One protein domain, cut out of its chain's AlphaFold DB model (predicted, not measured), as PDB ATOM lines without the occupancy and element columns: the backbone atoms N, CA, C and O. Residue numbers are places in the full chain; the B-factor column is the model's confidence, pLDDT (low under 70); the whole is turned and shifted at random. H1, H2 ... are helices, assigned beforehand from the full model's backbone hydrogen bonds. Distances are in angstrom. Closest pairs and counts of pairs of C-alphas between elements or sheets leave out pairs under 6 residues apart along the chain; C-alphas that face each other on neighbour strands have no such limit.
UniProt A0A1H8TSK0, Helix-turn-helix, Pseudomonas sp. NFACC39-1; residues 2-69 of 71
ATOM      1  N   ARG A   2      39.954 -11.041  11.302       96.81
ATOM      2  CA  ARG A   2      40.086 -11.409  12.732       96.81
ATOM      3  C   ARG A   2      40.358 -12.895  12.988       96.81
ATOM      4  O   ARG A   2      41.242 -13.226  13.775       96.81
ATOM      5  N   ALA A   3      39.609 -13.781  12.330       96.25
ATOM      6  CA  ALA A   3      39.797 -15.227  12.450       96.25
ATOM      7  C   ALA A   3      41.201 -15.658  11.996       96.25
ATOM      8  O   ALA A   3      41.895 -16.358  12.725       96.25
ATOM      9  N   LEU A   4      41.660 -15.138  10.855       95.25
ATOM     10  CA  LEU A   4      42.983 -15.428  10.305       95.25
ATOM     11  C   LEU A   4      44.118 -14.981  11.235       95.25
ATOM     12  O   LEU A   4      45.044 -15.747  11.488       95.25
ATOM     13  N   ARG A   5      44.026 -13.776  11.817       97.56
ATOM     14  CA  ARG A   5      45.001 -13.320  12.819       97.56
ATOM     15  C   ARG A   5      45.065 -14.279  14.013       97.56
ATOM     16  O   ARG A   5      46.158 -14.608  14.468       97.56
ATOM     17  N   ARG A   6      43.906 -14.705  14.530       97.94
ATOM     18  CA  ARG A   6      43.828 -15.641  15.665       97.94
ATOM     19  C   ARG A   6      44.411 -17.009  15.310       97.94
ATOM     20  O   ARG A   6      45.150 -17.549  16.121       97.94
ATOM     21  N   ALA A   7      44.156 -17.516  14.104       97.19
ATOM     22  CA  ALA A   7      44.742 -18.765  13.611       97.19
ATOM     23  C   ALA A   7      46.279 -18.700  13.523       97.19
ATOM     24  O   ALA A   7      46.954 -19.695  13.752       97.19
ATOM     25  N   LYS A   8      46.845 -17.514  13.261       96.25
ATOM     26  CA  LYS A   8      48.295 -17.257  13.313       96.25
ATOM     27  C   LYS A   8      48.836 -17.031  14.737       96.25
ATOM     28  O   LYS A   8      50.019 -16.751  14.891       96.25
ATOM     29  N   GLY A   9      47.997 -17.098  15.774       97.69
ATOM     30  CA  GLY A   9      48.404 -16.912  17.172       97.69
ATOM     31  C   GLY A   9      48.756 -15.470  17.556       97.69
ATOM     32  O   GLY A   9      49.350 -15.240  18.605       97.69
ATOM     33  N   TYR A  10      48.408 -14.479  16.731       98.12
ATOM     34  CA  TYR A  10      48.768 -13.086  16.991       98.12
ATOM     35  C   TYR A  10      47.679 -12.345  17.766       98.12
ATOM     36  O   TYR A  10      46.492 -12.409  17.442       98.12
ATOM     37  N   THR A  11      48.075 -11.527  18.739       98.56
ATOM     38  CA  THR A  11      47.243 -10.430  19.258       98.56
ATOM     39  C   THR A  11      47.150  -9.294  18.230       98.56
ATOM     40  O   THR A  11      47.960  -9.204  17.306       98.56
ATOM     41  N   GLN A  12      46.181  -8.383  18.382       98.56
ATOM     42  CA  GLN A  12      46.085  -7.204  17.505       98.56
ATOM     43  C   GLN A  12      47.351  -6.340  17.555       98.56
ATOM     44  O   GLN A  12      47.779  -5.832  16.526       98.56
ATOM     45  N   ARG A  13      47.963  -6.196  18.740       98.62
ATOM     46  CA  ARG A  13      49.201  -5.427  18.924       98.62
ATOM     47  C   ARG A  13      50.378  -6.076  18.193       98.62
ATOM     48  O   ARG A  13      51.066  -5.388  17.456       98.62
ATOM     49  N   GLN A  14      50.552  -7.390  18.322       98.69
ATOM     50  CA  GLN A  14      51.623  -8.108  17.619       98.69
ATOM     51  C   GLN A  14      51.469  -8.037  16.096       98.69
ATOM     52  O   GLN A  14      52.459  -7.884  15.387       98.69
ATOM     53  N   LEU A  15      50.238  -8.131  15.579       98.56
ATOM     54  CA  LEU A  15      50.012  -7.956  14.144       98.56
ATOM     55  C   LEU A  15      50.322  -6.521  13.702       98.56
ATOM     56  O   LEU A  15      50.940  -6.334  12.660       98.56
ATOM     57  N   ALA A  16      49.927  -5.524  14.498       98.44
ATOM     58  CA  ALA A  16      50.225  -4.121  14.227       98.44
ATOM     59  C   ALA A  16      51.740  -3.864  14.166       98.44
ATOM     60  O   ALA A  16      52.214  -3.241  13.223       98.44
ATOM     61  N   GLU A  17      52.506  -4.415  15.111       98.50
ATOM     62  CA  GLU A  17      53.973  -4.337  15.129       98.50
ATOM     63  C   GLU A  17      54.587  -4.992  13.885       98.50
ATOM     64  O   GLU A  17      55.386  -4.366  13.192       98.50
ATOM     65  N   LYS A  18      54.153  -6.211  13.532       98.19
ATOM     66  CA  LYS A  18      54.615  -6.914  12.320       98.19
ATOM     67  C   LYS A  18      54.282  -6.161  11.032       98.19
ATOM     68  O   LYS A  18      55.069  -6.174  10.093       98.19
ATOM     69  N   ALA A  19      53.127  -5.505  10.989       97.62
ATOM     70  CA  ALA A  19      52.694  -4.683   9.865       97.62
ATOM     71  C   ALA A  19      53.227  -3.240   9.936       97.62
ATOM     72  O   ALA A  19      52.918  -2.449   9.048       97.62
ATOM     73  N   ASN A  20      53.997  -2.889  10.974       97.81
ATOM     74  CA  ASN A  20      54.498  -1.549  11.279       97.81
ATOM     75  C   ASN A  20      53.392  -0.456  11.188       97.81
ATOM     76  O   ASN A  20      53.517   0.589  10.545       97.81
ATOM     77  N   CYS A  21      52.245  -0.716  11.813       97.50
ATOM     78  CA  CYS A  21      51.130   0.224  11.910       97.50
ATOM     79  C   CYS A  21      50.622   0.351  13.353       97.50
ATOM     80  O   CYS A  21      51.019  -0.393  14.248       97.50
ATOM     81  N   GLY A  22      49.735   1.317  13.601       97.88
ATOM     82  CA  GLY A  22      49.115   1.469  14.917       97.88
ATOM     83  C   GLY A  22      48.084   0.370  15.188       97.88
ATOM     84  O   GLY A  22      47.357  -0.033  14.279       97.88
ATOM     85  N   ARG A  23      47.938  -0.056  16.452       98.06
ATOM     86  CA  ARG A  23      46.933  -1.059  16.870       98.06
ATOM     87  C   ARG A  23      45.508  -0.694  16.436       98.06
ATOM     88  O   ARG A  23      44.760  -1.588  16.048       98.06
ATOM     89  N   LYS A  24      45.139   0.594  16.479       97.94
ATOM     90  CA  LYS A  24      43.822   1.062  16.015       97.94
ATOM     91  C   LYS A  24      43.574   0.712  14.544       97.94
ATOM     92  O   LYS A  24      42.495   0.242  14.227       97.94
ATOM     93  N   THR A  25      44.596   0.772  13.695       97.88
ATOM     94  CA  THR A  25      44.485   0.353  12.289       97.88
ATOM     95  C   THR A  25      44.080  -1.112  12.137       97.88
ATOM     96  O   THR A  25      43.301  -1.441  11.253       97.88
ATOM     97  N   ILE A  26      44.574  -2.001  13.006       98.31
ATOM     98  CA  ILE A  26      44.155  -3.410  13.011       98.31
ATOM     99  C   ILE A  26      42.715  -3.552  13.510       98.31
ATOM    100  O   ILE A  26      41.983  -4.386  12.990       98.31
ATOM    101  N   ILE A  27      42.300  -2.758  14.501       98.19
ATOM    102  CA  ILE A  27      40.912  -2.749  14.993       98.19
ATOM    103  C   ILE A  27      39.959  -2.334  13.869       98.19
ATOM    104  O   ILE A  27      39.001  -3.056  13.606       98.19
ATOM    105  N   ASP A  28      40.269  -1.232  13.191       98.00
ATOM    106  CA  ASP A  28      39.464  -0.662  12.109       98.00
ATOM    107  C   ASP A  28      39.408  -1.631  10.915       98.00
ATOM    108  O   ASP A  28      38.328  -2.001  10.458       98.00
ATOM    109  N   LEU A  29      40.555  -2.186  10.503       96.62
ATOM    110  CA  LEU A  29      40.615  -3.208   9.452       96.62
ATOM    111  C   LEU A  29      39.825  -4.480   9.814       96.62
ATOM    112  O   LEU A  29      39.201  -5.096   8.954       96.62
ATOM    113  N   GLU A  30      39.850  -4.918  11.076       97.31
ATOM    114  CA  GLU A  30      39.066  -6.075  11.527       97.31
ATOM    115  C   GLU A  30      37.566  -5.799  11.630       97.31
ATOM    116  O   GLU A  30      36.795  -6.762  11.612       97.31
ATOM    117  N   ALA A  31      37.174  -4.534  11.778       97.12
ATOM    118  CA  ALA A  31      35.789  -4.080  11.766       97.12
ATOM    119  C   ALA A  31      35.259  -3.830  10.342       97.12
ATOM    120  O   ALA A  31      34.055  -3.691  10.171       97.12
ATOM    121  N   GLY A  32      36.132  -3.843   9.327       95.00
ATOM    122  CA  GLY A  32      35.760  -3.546   7.940       95.00
ATOM    123  C   GLY A  32      35.688  -2.049   7.633       95.00
ATOM    124  O   GLY A  32      35.115  -1.665   6.618       95.00
ATOM    125  N   GLU A  33      36.270  -1.214   8.493       97.38
ATOM    126  CA  GLU A  33      36.342   0.232   8.297       97.38
ATOM    127  C   GLU A  33      37.341   0.609   7.199       97.38
ATOM    128  O   GLU A  33      38.223  -0.168   6.812       97.38
ATOM    129  N   ASN A  34      37.226   1.846   6.715       95.00
ATOM    130  CA  ASN A  34      38.119   2.361   5.688       95.00
ATOM    131  C   ASN A  34      39.554   2.494   6.223       95.00
ATOM    132  O   ASN A  34      39.825   3.210   7.188       95.00
ATOM    133  N   VAL A  35      40.486   1.823   5.552       94.69
ATOM    134  CA  VAL A  35      41.920   1.937   5.794       94.69
ATOM    135  C   VAL A  35      42.644   2.114   4.469       94.69
ATOM    136  O   VAL A  35      42.234   1.587   3.435       94.69
ATOM    137  N   ALA A  36      43.765   2.831   4.498       95.62
ATOM    138  CA  ALA A  36      44.566   3.029   3.302       95.62
ATOM    139  C   ALA A  36      45.026   1.683   2.710       95.62
ATOM    140  O   ALA A  36      45.519   0.809   3.430       95.62
ATOM    141  N   VAL A  37      44.921   1.540   1.386       94.75
ATOM    142  CA  VAL A  37      45.225   0.294   0.657       94.75
ATOM    143  C   VAL A  37      46.654  -0.200   0.916       94.75
ATOM    144  O   VAL A  37      46.871  -1.392   1.121       94.75
ATOM    145  N   TYR A  38      47.638   0.703   0.996       95.38
ATOM    146  CA  TYR A  38      49.018   0.319   1.325       95.38
ATOM    147  C   TYR A  38      49.123  -0.331   2.717       95.38
ATOM    148  O   TYR A  38      49.931  -1.235   2.926       95.38
ATOM    149  N   THR A  39      48.290   0.086   3.674       95.94
ATOM    150  CA  THR A  39      48.249  -0.516   5.007       95.94
ATOM    151  C   THR A  39      47.613  -1.895   4.969       95.94
ATOM    152  O   THR A  39      48.120  -2.802   5.627       95.94
ATOM    153  N   LEU A  40      46.563  -2.085   4.163       95.56
ATOM    154  CA  LEU A  40      45.996  -3.413   3.926       95.56
ATOM    155  C   LEU A  40      47.075  -4.376   3.415       95.56
ATOM    156  O   LEU A  40      47.253  -5.436   4.014       95.56
ATOM    157  N   PHE A  41      47.846  -3.989   2.393       96.25
ATOM    158  CA  PHE A  41      48.939  -4.818   1.873       96.25
ATOM    159  C   PHE A  41      49.948  -5.202   2.957       96.25
ATOM    160  O   PHE A  41      50.276  -6.374   3.102       96.25
ATOM    161  N   ARG A  42      50.388  -4.247   3.784       96.94
ATOM    162  CA  ARG A  42      51.338  -4.525   4.875       96.94
ATOM    163  C   ARG A  42      50.794  -5.530   5.882       96.94
ATOM    164  O   ARG A  42      51.533  -6.399   6.336       96.94
ATOM    165  N   VAL A  43      49.510  -5.433   6.224       97.31
ATOM    166  CA  VAL A  43      48.870  -6.370   7.155       97.31
ATOM    167  C   VAL A  43      48.710  -7.757   6.530       97.31
ATOM    168  O   VAL A  43      48.969  -8.755   7.200       97.31
ATOM    169  N   VAL A  44      48.323  -7.834   5.255       96.62
ATOM    170  CA  VAL A  44      48.228  -9.097   4.503       96.62
ATOM    171  C   VAL A  44      49.599  -9.782   4.434       96.62
ATOM    172  O   VAL A  44      49.713 -10.950   4.810       96.62
ATOM    173  N   SER A  45      50.659  -9.046   4.086       96.19
ATOM    174  CA  SER A  45      52.031  -9.566   4.076       96.19
ATOM    175  C   SER A  45      52.498 -10.010   5.465       96.19
ATOM    176  O   SER A  45      53.098 -11.072   5.601       96.19
ATOM    177  N   ALA A  46      52.170  -9.261   6.525       97.25
ATOM    178  CA  ALA A  46      52.497  -9.630   7.908       97.25
ATOM    179  C   ALA A  46      51.798 -10.922   8.384       97.25
ATOM    180  O   ALA A  46      52.275 -11.587   9.309       97.25
ATOM    181  N   LEU A  47      50.678 -11.294   7.757       96.62
ATOM    182  CA  LEU A  47      49.996 -12.573   7.973       96.62
ATOM    183  C   LEU A  47      50.578 -13.714   7.119       96.62
ATOM    184  O   LEU A  47      50.196 -14.871   7.325       96.62
ATOM    185  N   GLY A  48      51.510 -13.416   6.209       95.44
ATOM    186  CA  GLY A  48      52.070 -14.369   5.250       95.44
ATOM    187  C   GLY A  48      51.061 -14.771   4.177       95.44
ATOM    188  O   GLY A  48      50.978 -15.945   3.835       95.44
ATOM    189  N   MET A  49      50.246 -13.818   3.726       94.50
ATOM    190  CA  MET A  49      49.196 -14.018   2.729       94.50
ATOM    191  C   MET A  49      49.472 -13.159   1.491       94.50
ATOM    192  O   MET A  49      50.269 -12.223   1.545       94.50
ATOM    193  N   ALA A  50      48.760 -13.442   0.403       92.12
ATOM    194  CA  ALA A  50      48.715 -12.612  -0.796       92.12
ATOM    195  C   ALA A  50      47.281 -12.124  -1.056       92.12
ATOM    196  O   ALA A  50      46.319 -12.716  -0.562       92.12
ATOM    197  N   LEU A  51      47.151 -11.032  -1.812       90.62
ATOM    198  CA  LEU A  51      45.879 -10.614  -2.396       90.62
ATOM    199  C   LEU A  51      45.803 -11.141  -3.825       90.62
ATOM    200  O   LEU A  51      46.723 -10.930  -4.611       90.62
ATOM    201  N   GLU A  52      44.690 -11.783  -4.146       90.12
ATOM    202  CA  GLU A  52      44.337 -12.184  -5.500       90.12
ATOM    203  C   GLU A  52      43.214 -11.268  -5.994       90.12
ATOM    204  O   GLU A  52      42.233 -11.035  -5.282       90.12
ATOM    205  N   ILE A  53      43.377 -10.711  -7.193       89.69
ATOM    206  CA  ILE A  53      42.320  -9.953  -7.858       89.69
ATOM    207  C   ILE A  53      41.595 -10.936  -8.766       89.69
ATOM    208  O   ILE A  53      42.137 -11.352  -9.786       89.69
ATOM    209  N   VAL A  54      40.379 -11.298  -8.379       85.62
ATOM    210  CA  VAL A  54      39.510 -12.192  -9.147       85.62
ATOM    211  C   VAL A  54      38.405 -11.391  -9.832       85.62
ATOM    212  O   VAL A  54      37.997 -10.332  -9.344       85.62
ATOM    213  N   ASP A  55      37.915 -11.887 -10.966       85.44
ATOM    214  CA  ASP A  55      36.708 -11.332 -11.578       85.44
ATOM    215  C   ASP A  55      35.516 -11.560 -10.634       85.44
ATOM    216  O   ASP A  55      35.371 -12.623 -10.031       85.44
ATOM    217  N   LYS A  56      34.662 -10.545 -10.470       80.25
ATOM    218  CA  LYS A  56      33.456 -10.650  -9.635       80.25
ATOM    219  C   LYS A  56      32.362 -11.473 -10.319       80.25
ATOM    220  O   LYS A  56      31.437 -11.943  -9.656       80.25
ATOM    221  N   ARG A  57      32.415 -11.597 -11.646       81.56
ATOM    222  CA  ARG A  57      31.510 -12.451 -12.409       81.56
ATOM    223  C   ARG A  57      31.804 -13.894 -12.027       81.56
ATOM    224  O   ARG A  57      32.947 -14.331 -12.089       81.56
ATOM    225  N   ILE A  58      30.761 -14.614 -11.631       66.44
ATOM    226  CA  ILE A  58      30.841 -16.057 -11.425       66.44
ATOM    227  C   ILE A  58      31.259 -16.665 -12.763       66.44
ATOM    228  O   ILE A  58      30.564 -16.477 -13.765       66.44
ATOM    229  N   ASP A  59      32.404 -17.343 -12.790       67.81
ATOM    230  CA  ASP A  59      32.770 -18.160 -13.937       67.81
ATOM    231  C   ASP A  59      31.764 -19.312 -14.023       67.81
ATOM    232  O   ASP A  59      31.722 -20.194 -13.164       67.81
ATOM    233  N   LEU A  60      30.905 -19.273 -15.044       64.06
ATOM    234  CA  LEU A  60      29.895 -20.302 -15.302       64.06
ATOM    235  C   LEU A  60      30.528 -21.694 -15.465       64.06
ATOM    236  O   LEU A  60      29.844 -22.684 -15.230       64.06
ATOM    237  N   LYS A  61      31.823 -21.777 -15.810       63.78
ATOM    238  CA  LYS A  61      32.561 -23.046 -15.839       63.78
ATOM    239  C   LYS A  61      32.808 -23.607 -14.441       63.78
ATOM    240  O   LYS A  61      32.549 -24.780 -14.221       63.78
ATOM    241  N   SER A  62      33.187 -22.771 -13.474       63.88
ATOM    242  CA  SER A  62      33.373 -23.206 -12.080       63.88
ATOM    243  C   SER A  62      32.067 -23.636 -11.404       63.88
ATOM    244  O   SER A  62      32.095 -24.349 -10.406       63.88
ATOM    245  N   LEU A  63      30.915 -23.195 -11.925       64.12
ATOM    246  CA  LEU A  63      29.605 -23.661 -11.471       64.12
ATOM    247  C   LEU A  63      29.282 -25.071 -11.995       64.12
ATOM    248  O   LEU A  63      28.617 -25.823 -11.293       64.12
ATOM    249  N   ALA A  64      29.755 -25.432 -13.194       64.06
ATOM    250  CA  ALA A  64      29.567 -26.768 -13.766       64.06
ATOM    251  C   ALA A  64      30.352 -27.833 -12.981       64.06
ATOM    252  O   ALA A  64      29.783 -28.860 -12.622       64.06
ATOM    253  N   ASP A  65      31.591 -27.521 -12.583       64.31
ATOM    254  CA  ASP A  65      32.438 -28.411 -11.768       64.31
ATOM    255  C   ASP A  65      31.831 -28.735 -10.381       64.31
ATOM    256  O   ASP A  65      32.191 -29.724  -9.750       64.31
ATOM    257  N   LEU A  66      30.898 -27.910  -9.883       61.66
ATOM    258  CA  LEU A  66      30.182 -28.138  -8.620       61.66
ATOM    259  C   LEU A  66      28.914 -28.993  -8.775       61.66
ATOM    260  O   LEU A  66      28.412 -29.492  -7.774       61.66
ATOM    261  N   VAL A  67      28.386 -29.136  -9.994       65.00
ATOM    262  CA  VAL A  67      27.148 -29.886 -10.286       65.00
ATOM    263  C   VAL A  67      27.456 -31.309 -10.763       65.00
ATOM    264  O   VAL A  67      26.649 -32.208 -10.555       65.00
ATOM    265  N   GLU A  68      28.637 -31.550 -11.336       60.81
ATOM    266  CA  GLU A  68      29.051 -32.871 -11.843       60.81
ATOM    267  C   GLU A  68      29.513 -33.865 -10.753       60.81
ATOM    268  O   GLU A  68      29.876 -34.996 -11.063       60.81
ATOM    269  N   HIS A  69      29.486 -33.486  -9.469       56.78
ATOM    270  CA  HIS A  69      29.906 -34.347  -8.350       56.78
ATOM    271  C   HIS A  69      28.754 -34.988  -7.550       56.78
ATOM    272  O   HIS A  69      29.012 -35.573  -6.499       56.78
TER     273      HIS A  69
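AT A GLANCE: This is residues 2 to 69 of the 71 residues of the protein "Helix-turn-helix" of Pseudomonas sp. NFACC39-1 (UniProt A0A1H8TSK0). A small, tight head of four short helices, H1 to H4, set at large angles to one another, has a long tail that leads far away from it. Residues 52 to 69 stick out as this tail, and they hold the short helix H5. The printed part has 68 residues, with five named helices in the order H1, H2, H3, H4, H5 and no named strand, and its class is all helix. The whole is only just loose, close to extended, with a radius of gyration of the C-alphas of 15.9 A, and the C-alphas span 47 by 25 by 19 A, the tail making the length.

HOW THE PARTS SIT: H1, residues 2 to 7, and H2, residues 12 to 18, are close but not clearly touching; their closest C-alphas, those of Arg 5 and Leu 15, are 7.5 A apart. Their lines are only just about perpendicular, at 72 degrees. H1 is also close to, but not clearly touching, H3, residues 23 to 31, with the closest C-alphas, those of Arg 2 and Glu 30, 5.6 A apart. H2 and H3 touch, the closest C-alphas being those of Ala 16 and Arg 23 at 5.2 A, and they run opposite ways at a steep tilt of 65 degrees. H2 also touches H4, residues 37 to 46, with the C-alphas of Lys 18 and Ala 46 closest at 5.6 A, and their lines are about perpendicular at 89 degrees. H3 and H4 are close but not clearly touching, the closest C-alphas being those of Leu 29 and Leu 40 at 7.7 A. H1 and H4 are apart. H5, residues 60 to 64, is apart from H1, H2, H3 and H4. In H1, H2, H3, H4 and H5 every O i to N i+4 pair is within hydrogen-bond range.

IN THESE COORDINATES: H1 begins at C-alpha 2 at (40.086, -11.409, 12.732) and is 8.7 A long from first to last C-alpha. H2 measures 10.0 A and H3 12.6 A in the same way. H4, the longest helix with 10 residues, measures 14.3 A and ends at C-alpha 46 at (52.497, -9.630, 7.908). H5 measures 6.7 A and ends at C-alpha 64 at (29.567, -26.768, -13.766).

THE WHOLE: Without residues 52 to 69, which stand free, the body has 50 residues and spans 24 by 21 by 18 A. The two C-alphas farthest apart, those of Gly 22 and Glu 68, are 47.9 A from each other. The links H1 to H2, H2 to H3 and H3 to H4 are tight, while H4 to H5 is a long link of 13 residues. The printed part has no cut. The mean pLDDT of the printed part is 89.9, and residues 58 to 69 are under 70.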